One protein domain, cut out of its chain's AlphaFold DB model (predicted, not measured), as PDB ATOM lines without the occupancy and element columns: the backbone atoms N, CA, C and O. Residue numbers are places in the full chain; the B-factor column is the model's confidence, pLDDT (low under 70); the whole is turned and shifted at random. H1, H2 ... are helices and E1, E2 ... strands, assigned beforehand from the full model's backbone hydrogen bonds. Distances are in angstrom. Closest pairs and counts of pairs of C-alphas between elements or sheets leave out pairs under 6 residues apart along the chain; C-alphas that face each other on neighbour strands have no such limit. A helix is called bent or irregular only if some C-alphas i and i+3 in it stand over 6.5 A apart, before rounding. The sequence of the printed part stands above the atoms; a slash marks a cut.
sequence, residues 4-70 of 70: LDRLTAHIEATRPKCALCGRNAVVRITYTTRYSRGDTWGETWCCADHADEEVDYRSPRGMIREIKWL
ATOM      1  N   LEU A   4     142.359 146.480 176.583       92.38
ATOM      2  CA  LEU A   4     142.721 147.728 177.249       92.38
ATOM      3  C   LEU A   4     142.673 147.565 178.771       92.38
ATOM      4  O   LEU A   4     143.659 147.870 179.430       92.38
ATOM      5  N   ASP A   5     141.606 146.974 179.316       92.69
ATOM      6  CA  ASP A   5     141.478 146.753 180.767       92.69
ATOM      7  C   ASP A   5     142.621 145.889 181.316       92.69
ATOM      8  O   ASP A   5     143.156 146.143 182.396       92.69
ATOM      9  N   ARG A   6     143.027 144.865 180.554       92.19
ATOM     10  CA  ARG A   6     144.138 143.979 180.926       92.19
ATOM     11  C   ARG A   6     145.483 144.701 180.895       92.19
ATOM     12  O   ARG A   6     146.301 144.480 181.784       92.19
ATOM     13  N   LEU A   7     145.709 145.548 179.890       91.31
ATOM     14  CA  LEU A   7     146.924 146.353 179.788       91.31
ATOM     15  C   LEU A   7     147.003 147.372 180.931       91.31
ATOM     16  O   LEU A   7     148.028 147.449 181.600       91.31
ATOM     17  N   THR A   8     145.910 148.084 181.212       89.44
ATOM     18  CA  THR A   8     145.827 149.033 182.329       89.44
ATOM     19  C   THR A   8     146.099 148.342 183.662       89.44
ATOM     20  O   THR A   8     146.923 148.822 184.436       89.44
ATOM     21  N   ALA A   9     145.494 147.178 183.910       90.38
ATOM     22  CA  ALA A   9     145.757 146.407 185.123       90.38
ATOM     23  C   ALA A   9     147.238 146.001 185.254       90.38
ATOM     24  O   ALA A   9     147.791 146.033 186.351       90.38
ATOM     25  N   HIS A  10     147.900 145.654 184.146       90.62
ATOM     26  CA  HIS A  10     149.322 145.309 184.152       90.62
ATOM     27  C   HIS A  10     150.224 146.525 184.429       90.62
ATOM     28  O   HIS A  10     151.181 146.425 185.197       90.62
ATOM     29  N   ILE A  11     149.895 147.690 183.862       87.88
ATOM     30  CA  ILE A  11     150.609 148.947 184.129       87.88
ATOM     31  C   ILE A  11     150.461 149.334 185.606       87.88
ATOM     32  O   ILE A  11     151.454 149.597 186.279       87.88
ATOM     33  N   GLU A  12     149.245 149.295 186.151       86.94
ATOM     34  CA  GLU A  12     149.007 149.616 187.564       86.94
ATOM     35  C   GLU A  12     149.685 148.629 188.525       86.94
ATOM     36  O   GLU A  12     150.123 149.024 189.607       86.94
ATOM     37  N   ALA A  13     149.805 147.355 188.138       87.75
ATOM     38  CA  ALA A  13     150.488 146.337 188.935       87.75
ATOM     39  C   ALA A  13     152.015 146.512 188.958       87.75
ATOM     40  O   ALA A  13     152.657 146.156 189.944       87.75
ATOM     41  N   THR A  14     152.591 147.056 187.885       89.94
ATOM     42  CA  THR A  14     154.041 147.281 187.751       89.94
ATOM     43  C   THR A  14     154.481 148.671 188.206       89.94
ATOM     44  O   THR A  14     155.683 148.931 188.289       89.94
ATOM     45  N   ARG A  15     153.538 149.564 188.545       89.56
ATOM     46  CA  ARG A  15     153.864 150.895 189.061       89.56
ATOM     47  C   ARG A  15     154.732 150.808 190.324       89.56
ATOM     48  O   ARG A  15     154.367 150.097 191.269       89.56
ATOM     49  N   PRO A  16     155.837 151.577 190.386       94.31
ATOM     50  CA  PRO A  16     156.615 151.731 191.608       94.31
ATOM     51  C   PRO A  16     155.733 152.210 192.760       94.31
ATOM     52  O   PRO A  16     154.711 152.869 192.553       94.31
ATOM     53  N   LYS A  17     156.127 151.895 193.991       95.06
ATOM     54  CA  LYS A  17     155.430 152.380 195.182       95.06
ATOM     55  C   LYS A  17     156.075 153.663 195.682       95.06
ATOM     56  O   LYS A  17     157.286 153.837 195.589       95.06
ATOM     57  N   CYS A  18     155.251 154.551 196.217       95.12
ATOM     58  CA  CYS A  18     155.699 155.746 196.903       95.12
ATOM     59  C   CYS A  18     156.573 155.350 198.093       95.12
ATOM     60  O   CYS A  18     156.118 154.595 198.954       95.12
ATOM     61  N   ALA A  19     157.785 155.904 198.158       91.00
ATOM     62  CA  ALA A  19     158.747 155.615 199.220       91.00
ATOM     63  C   ALA A  19     158.237 155.959 200.634       91.00
ATOM     64  O   ALA A  19     158.695 155.366 201.606       91.00
ATOM     65  N   LEU A  20     157.273 156.881 200.747       92.12
ATOM     66  CA  LEU A  20     156.753 157.386 202.022       92.12
ATOM     67  C   LEU A  20     155.509 156.639 202.519       92.12
ATOM     68  O   LEU A  20     155.377 156.385 203.710       92.12
ATOM     69  N   CYS A  21     154.586 156.269 201.622       95.06
ATOM     70  CA  CYS A  21     153.281 155.718 202.023       95.06
ATOM     71  C   CYS A  21     152.877 154.409 201.335       95.06
ATOM     72  O   CYS A  21     151.794 153.892 201.599       95.06
ATOM     73  N   GLY A  22     153.682 153.884 200.408       92.25
ATOM     74  CA  GLY A  22     153.408 152.610 199.737       92.25
ATOM     75  C   GLY A  22     152.268 152.620 198.706       92.25
ATOM     76  O   GLY A  22     152.034 151.599 198.060       92.25
ATOM     77  N   ARG A  23     151.573 153.750 198.495       93.50
ATOM     78  CA  ARG A  23     150.618 153.929 197.380       93.50
ATOM     79  C   ARG A  23     151.338 153.893 196.029       93.50
ATOM     80  O   ARG A  23     152.555 154.049 195.980       93.50
ATOM     81  N   ASN A  24     150.607 153.707 194.929       94.06
ATOM     82  CA  ASN A  24     151.203 153.779 193.590       94.06
ATOM     83  C   ASN A  24     151.862 155.150 193.383       94.06
ATOM     84  O   ASN A  24     151.245 156.193 193.615       94.06
ATOM     85  N   ALA A  25     153.129 155.138 192.982       95.38
ATOM     86  CA  ALA A  25     153.840 156.341 192.607       95.38
ATOM     87  C   ALA A  25     153.339 156.834 191.250       95.38
ATOM     88  O   ALA A  25     153.052 156.043 190.348       95.38
ATOM     89  N   VAL A  26     153.266 158.152 191.122       94.06
ATOM     90  CA  VAL A  26     152.906 158.848 189.878       94.06
ATOM     91  C   VAL A  26     153.960 159.882 189.487       94.06
ATOM     92  O   VAL A  26     153.861 160.481 188.424       94.06
ATOM     93  N   VAL A  27     154.988 160.062 190.320       94.25
ATOM     94  CA  VAL A  27     156.115 160.958 190.073       94.25
ATOM     95  C   VAL A  27     157.421 160.209 190.318       94.25
ATOM     96  O   VAL A  27     157.569 159.498 191.317       94.25
ATOM     97  N   ARG A  28     158.382 160.399 189.415       95.81
ATOM     98  CA  ARG A  28     159.797 160.081 189.617       95.81
ATOM     99  C   ARG A  28     160.578 161.382 189.766       95.81
ATOM    100  O   ARG A  28     160.496 162.247 188.895       95.81
ATOM    101  N   ILE A  29     161.358 161.493 190.834       93.81
ATOM    102  CA  ILE A  29     162.235 162.635 191.103       93.81
ATOM    103  C   ILE A  29     163.680 162.154 191.013       93.81
ATOM    104  O   ILE A  29     164.082 161.251 191.747       93.81
ATOM    105  N   THR A  30     164.466 162.775 190.140       93.69
ATOM    106  CA  THR A  30     165.902 162.516 189.996       93.69
ATOM    107  C   THR A  30     166.688 163.671 190.599       93.69
ATOM    108  O   THR A  30     166.426 164.841 190.304       93.69
ATOM    109  N   TYR A  31     167.669 163.357 191.440       91.25
ATOM    110  CA  TYR A  31     168.433 164.345 192.197       91.25
ATOM    111  C   TYR A  31     169.908 163.956 192.314       91.25
ATOM    112  O   TYR A  31     170.287 162.791 192.178       91.25
ATOM    113  N   THR A  32     170.756 164.945 192.594       89.94
ATOM    114  CA  THR A  32     172.149 164.709 192.997       89.94
ATOM    115  C   THR A  32     172.314 164.963 194.485       89.94
ATOM    116  O   THR A  32     171.899 166.018 194.952       89.94
ATOM    117  N   THR A  33     172.946 164.053 195.225       83.62
ATOM    118  CA  THR A  33     173.269 164.246 196.648       83.62
ATOM    119  C   THR A  33     174.740 164.597 196.793       83.62
ATOM    120  O   THR A  33     175.594 163.886 196.263       83.62
ATOM    121  N   ARG A  34     175.043 165.673 197.521       76.31
ATOM    122  CA  ARG A  34     176.428 166.070 197.782       76.31
ATOM    123  C   ARG A  34     176.965 165.306 198.991       76.31
ATOM    124  O   ARG A  34     176.503 165.507 200.112       76.31
ATOM    125  N   TYR A  35     177.961 164.459 198.770       74.06
ATOM    126  CA  TYR A  35     178.706 163.776 199.826       74.06
ATOM    127  C   TYR A  35     180.108 164.376 199.973       74.06
ATOM    128  O   TYR A  35     180.618 165.049 199.081       74.06
ATOM    129  N   SER A  36     180.775 164.095 201.097       74.81
ATOM    130  CA  SER A  36     182.123 164.609 201.399       74.81
ATOM    131  C   SER A  36     183.197 164.241 200.362       74.81
ATOM    132  O   SER A  36     184.258 164.857 200.347       74.81
ATOM    133  N   ARG A  37     182.935 163.256 199.491       77.38
ATOM    134  CA  ARG A  37     183.843 162.789 198.429       77.38
ATOM    135  C   ARG A  37     183.301 162.978 197.003       77.38
ATOM    136  O   ARG A  37     183.901 162.448 196.073       77.38
ATOM    137  N   GLY A  38     182.199 163.709 196.820       77.31
ATOM    138  CA  GLY A  38     181.632 164.006 195.499       77.31
ATOM    139  C   GLY A  38     180.106 163.989 195.455       77.31
ATOM    140  O   GLY A  38     179.443 163.650 196.437       77.31
ATOM    141  N   ASP A  39     179.560 164.343 194.294       82.44
ATOM    142  CA  ASP A  39     178.122 164.323 194.037       82.44
ATOM    143  C   ASP A  39     177.718 162.958 193.458       82.44
ATOM    144  O   ASP A  39     178.294 162.499 192.470       82.44
ATOM    145  N   THR A  40     176.727 162.303 194.062       86.88
ATOM    146  CA  THR A  40     176.165 161.042 193.554       86.88
ATOM    147  C   THR A  40     174.751 161.241 193.030       86.88
ATOM    148  O   THR A  40     174.053 162.178 193.421       86.88
ATOM    149  N   TRP A  41     174.325 160.353 192.137       89.62
ATOM    150  CA  TRP A  41     172.988 160.366 191.548       89.62
ATOM    151  C   TRP A  41     172.033 159.480 192.341       89.62
ATOM    152  O   TRP A  41     172.409 158.394 192.779       89.62
ATOM    153  N   GLY A  42     170.800 159.950 192.505       89.31
ATOM    154  CA  GLY A  42     169.716 159.198 193.120       89.31
ATOM    155  C   GLY A  42     168.385 159.464 192.428       89.31
ATOM    156  O   GLY A  42     168.188 160.488 191.770       89.31
ATOM    157  N   GLU A  43     167.464 158.525 192.596       93.19
ATOM    158  CA  GLU A  43     166.074 158.664 192.186       93.19
ATOM    159  C   GLU A  43     165.148 158.208 193.312       93.19
ATOM    160  O   GLU A  43     165.488 157.327 194.103       93.19
ATOM    161  N   THR A  44     163.983 158.842 193.401       93.12
ATOM    162  CA  THR A  44     162.900 158.434 194.296       93.12
ATOM    163  C   THR A  44     161.573 158.463 193.551       93.12
ATOM    164  O   THR A  44     161.376 159.260 192.627       93.12
ATOM    165  N   TRP A  45     160.659 157.585 193.950       96.06
ATOM    166  CA  TRP A  45     159.312 157.498 193.399       96.06
ATOM    167  C   TRP A  45     158.303 157.855 194.484       96.06
ATOM    168  O   TRP A  45     158.339 157.311 195.590       96.06
ATOM    169  N   CYS A  46     157.386 158.763 194.168       95.69
ATOM    170  CA  CYS A  46     156.400 159.279 195.111       95.69
ATOM    171  C   CYS A  46     155.000 159.372 194.490       95.69
ATOM    172  O   CYS A  46     154.819 159.413 193.268       95.69
ATOM    173  N   CYS A  47     153.982 159.331 195.352       95.44
ATOM    174  CA  CYS A  47     152.617 159.673 194.965       95.44
ATOM    175  C   CYS A  47     152.470 161.201 194.912       95.44
ATOM    176  O   CYS A  47     153.274 161.902 195.522       95.44
ATOM    177  N   ALA A  48     151.427 161.704 194.247       92.88
ATOM    178  CA  ALA A  48     151.199 163.143 194.091       92.88
ATOM    179  C   ALA A  48     151.206 163.894 195.436       92.88
ATOM    180  O   ALA A  48     151.911 164.884 195.567       92.88
ATOM    181  N   ASP A  49     150.527 163.354 196.455       95.00
ATOM    182  CA  ASP A  49     150.417 163.994 197.777       95.00
ATOM    183  C   ASP A  49     151.759 164.192 198.503       95.00
ATOM    184  O   ASP A  49     151.869 165.072 199.344       95.00
ATOM    185  N   HIS A  50     152.767 163.363 198.210       96.12
ATOM    186  CA  HIS A  50     154.084 163.440 198.853       96.12
ATOM    187  C   HIS A  50     155.177 163.949 197.903       96.12
ATOM    188  O   HIS A  50     156.358 163.915 198.246       96.12
ATOM    189  N   ALA A  51     154.815 164.365 196.686       92.00
ATOM    190  CA  ALA A  51     155.787 164.857 195.719       92.00
ATOM    191  C   ALA A  51     156.431 166.159 196.211       92.00
ATOM    192  O   ALA A  51     157.656 166.267 196.192       92.00
ATOM    193  N   ASP A  52     155.622 167.094 196.716       91.50
ATOM    194  CA  ASP A  52     156.101 168.374 197.247       91.50
ATOM    195  C   ASP A  52     157.020 168.166 198.461       91.50
ATOM    196  O   ASP A  52     158.107 168.736 198.515       91.50
ATOM    197  N   GLU A  53     156.656 167.258 199.375       92.00
ATOM    198  CA  GLU A  53     157.481 166.921 200.546       92.00
ATOM    199  C   GLU A  53     158.858 166.356 200.150       92.00
ATOM    200  O   GLU A  53     159.880 166.759 200.712       92.00
ATOM    201  N   GLU A  54     158.927 165.456 199.161       90.50
ATOM    202  CA  GLU A  54     160.217 164.956 198.664       90.50
ATOM    203  C   GLU A  54     161.022 166.053 197.963       90.50
ATOM    204  O   GLU A  54     162.235 166.136 198.163       90.50
ATOM    205  N   VAL A  55     160.394 166.916 197.163       89.62
ATOM    206  CA  VAL A  55     161.102 168.033 196.519       89.62
ATOM    207  C   VAL A  55     161.703 168.962 197.575       89.62
ATOM    208  O   VAL A  55     162.900 169.268 197.506       89.62
ATOM    209  N   ASP A  56     160.922 169.333 198.586       89.88
ATOM    210  CA  ASP A  56     161.349 170.206 199.678       89.88
ATOM    211  C   ASP A  56     162.461 169.578 200.518       89.88
ATOM    212  O   ASP A  56     163.433 170.247 200.870       89.88
ATOM    213  N   TYR A  57     162.383 168.275 200.797       87.75
ATOM    214  CA  TYR A  57     163.423 167.561 201.534       87.75
ATOM    215  C   TYR A  57     164.754 167.491 200.768       87.75
ATOM    216  O   TYR A  57     165.838 167.562 201.363       87.75
ATOM    217  N   ARG A  58     164.696 167.322 199.440       85.69
ATOM    218  CA  ARG A  58     165.882 167.122 198.589       85.69
ATOM    219  C   ARG A  58     166.534 168.433 198.166       85.69
ATOM    220  O   ARG A  58     167.759 168.467 198.079       85.69
ATOM    221  N   SER A  59     165.755 169.493 197.960       79.12
ATOM    222  CA  SER A  59     166.221 170.830 197.562       79.12
ATOM    223  C   SER A  59     167.388 171.390 198.414       79.12
ATOM    224  O   SER A  59     168.364 171.872 197.843       79.12
ATOM    225  N   PRO A  60     167.402 171.275 199.760       73.38
ATOM    226  CA  PRO A  60     168.527 171.740 200.577       73.38
ATOM    227  C   PRO A  60     169.696 170.742 200.676       73.38
ATOM    228  O   PRO A  60     170.788 171.121 201.099       73.38
ATOM    229  N   ARG A  61     169.496 169.463 200.324       66.12
ATOM    230  CA  ARG A  61     170.503 168.380 200.441       66.12
ATOM    231  C   ARG A  61     171.190 168.039 199.114       66.12
ATOM    232  O   ARG A  61     172.114 167.221 199.080       66.12
ATOM    233  N   GLY A  62     170.730 168.640 198.024       69.62
ATOM    234  CA  GLY A  62     171.090 168.277 196.667       69.62
ATOM    235  C   GLY A  62     170.466 169.203 195.628       69.62
ATOM    236  O   GLY A  62     169.716 170.107 195.962       69.62
ATOM    237  N   MET A  63     170.763 168.971 194.349       80.81
ATOM    238  CA  MET A  63     170.071 169.650 193.248       80.81
ATOM    239  C   MET A  63     169.059 168.688 192.630       80.81
ATOM    240  O   MET A  63     169.444 167.614 192.155       80.81
ATOM    241  N   ILE A  64     167.779 169.074 192.616       88.44
ATOM    242  CA  ILE A  64     166.768 168.409 191.786       88.44
ATOM    243  C   ILE A  64     167.172 168.584 190.323       88.44
ATOM    244  O   ILE A  64     167.500 169.686 189.884       88.44
ATOM    245  N   ARG A  65     167.186 167.483 189.574       89.31
ATOM    246  CA  ARG A  65     167.574 167.465 188.160       89.31
ATOM    247  C   ARG A  65     166.374 167.311 187.246       89.31
ATOM    248  O   ARG A  65     166.302 167.989 186.230       89.31
ATOM    249  N   GLU A  66     165.448 166.433 187.612       92.00
ATOM    250  CA  GLU A  66     164.253 166.142 186.825       92.00
ATOM    251  C   GLU A  66     163.103 165.743 187.755       92.00
ATOM    252  O   GLU A  66     163.304 165.005 188.721       92.00
ATOM    253  N   ILE A  67     161.894 166.203 187.427       92.00
ATOM    254  CA  ILE A  67     160.635 165.708 187.985       92.00
ATOM    255  C   ILE A  67     159.795 165.220 186.806       92.00
ATOM    256  O   ILE A  67     159.482 166.000 185.906       92.00
ATOM    257  N   LYS A  68     159.447 163.931 186.794       93.44
ATOM    258  CA  LYS A  68     158.705 163.298 185.698       93.44
ATOM    259  C   LYS A  68     157.438 162.616 186.206       93.44
ATOM    260  O   LYS A  68     157.517 161.738 187.063       93.44
ATOM    261  N   TRP A  69     156.296 162.985 185.628       88.75
ATOM    262  CA  TRP A  69     155.012 162.310 185.840       88.75
ATOM    263  C   TRP A  69     154.956 160.994 185.045       88.75
ATOM    264  O   TRP A  69     155.438 160.945 183.908       88.75
ATOM    265  N   LEU A  70     154.433 159.933 185.669       83.50
ATOM    266  CA  LEU A  70     154.393 158.554 185.153       83.50
ATOM    267  C   LEU A  70     153.090 158.204 184.429       83.50
ATOM    268  O   LEU A  70     152.005 158.544 184.952       83.50
TER     269      LEU A  70
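This is residues 4 to 70 of the 70 residues of an uncharacterized protein of Gordonia bronchialis (strain ATCC 25592 / DSM 43247 / BCRC 13721 / JCM 3198 / KCTC 3076 / NBRC 16047 / NCTC 10667) (UniProt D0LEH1). Picture a twisted sheet of three strands with one helix, H2, packed over one of its faces and running along the strands, and a second helix, H1, reaching away from the sheet as an arm, with residues 4 to 11 sticking out. Strands E1 and E2 form a long hairpin, and E3 completes the sheet beside E1. The printed part has 67 residues, with the elements in the order H1, E1, E2, H2, E3; the sheet's order is E2, E1, E3, all antiparallel, and the class is mixed, helices and strands. The whole is loose, with a radius of gyration of the C-alphas of 13.9 A, and spans 48 by 20 by 17 A.

Start at H1, residues 4 to 14, which is not on the sheet: no pair of C-alphas is within 10 A. A long link leads to E1, residues 27 to 35, the inner strand. A tight link joins it to E2, residues 38 to 46, an edge strand, and the two are a hairpin, antiparallel at 156 degrees; look for N 31 and O 42 at 2.9 A and N 40 and O 33 at 2.9 A. Next comes H2, residues 48 to 58, which is on the sheet at a height of 8.6 A. H2 lies over E1, and only just over E2, with 3 of its 11 C-alphas; on the local plane it stands at 12 degrees to E1, along the strands. The closest C-alphas of E1 and H2 are those of Val 27 and Ala 48, 6.7 A apart. E3, residues 62 to 69, is the other edge strand, antiparallel to E1 at 168 degrees, with N 28 and O 68 at 2.8 A. E2, H2 and E3 make a split strand-helix-strand unit, two strands running the same way with E1 between them, and its crossover is right-handed. In H1 every O i to N i+4 pair is within hydrogen-bond range; in H2, 5 of 7 are.

Find C-alpha 4 at (142.721, 147.728, 177.249); from there H1 runs 15.4 A to Thr 14. E1 begins at C-alpha 27, (156.115, 160.958, 190.073), and covers 24.8 A; E2 covers 25.7 A. H2 covers 15.9 A and is irregular, with C-alphas 49 and 52 lying 7.2 A apart. E3 covers 20.3 A, bends by 53 degrees at residue 65, and ends at C-alpha 69, (155.012, 162.310, 185.840).

The two C-alphas farthest apart are those of Leu 4 and Ser 36, 49.2 A. Without residues 4 to 11, which stand free, the body spans 38 by 20 by 17 A. The printed part has no cut, and its long link, H1 to E1, has 12 residues. The mean pLDDT of the printed part is 88.9; look to residues 61 to 62 for the model's low confidence, under 70.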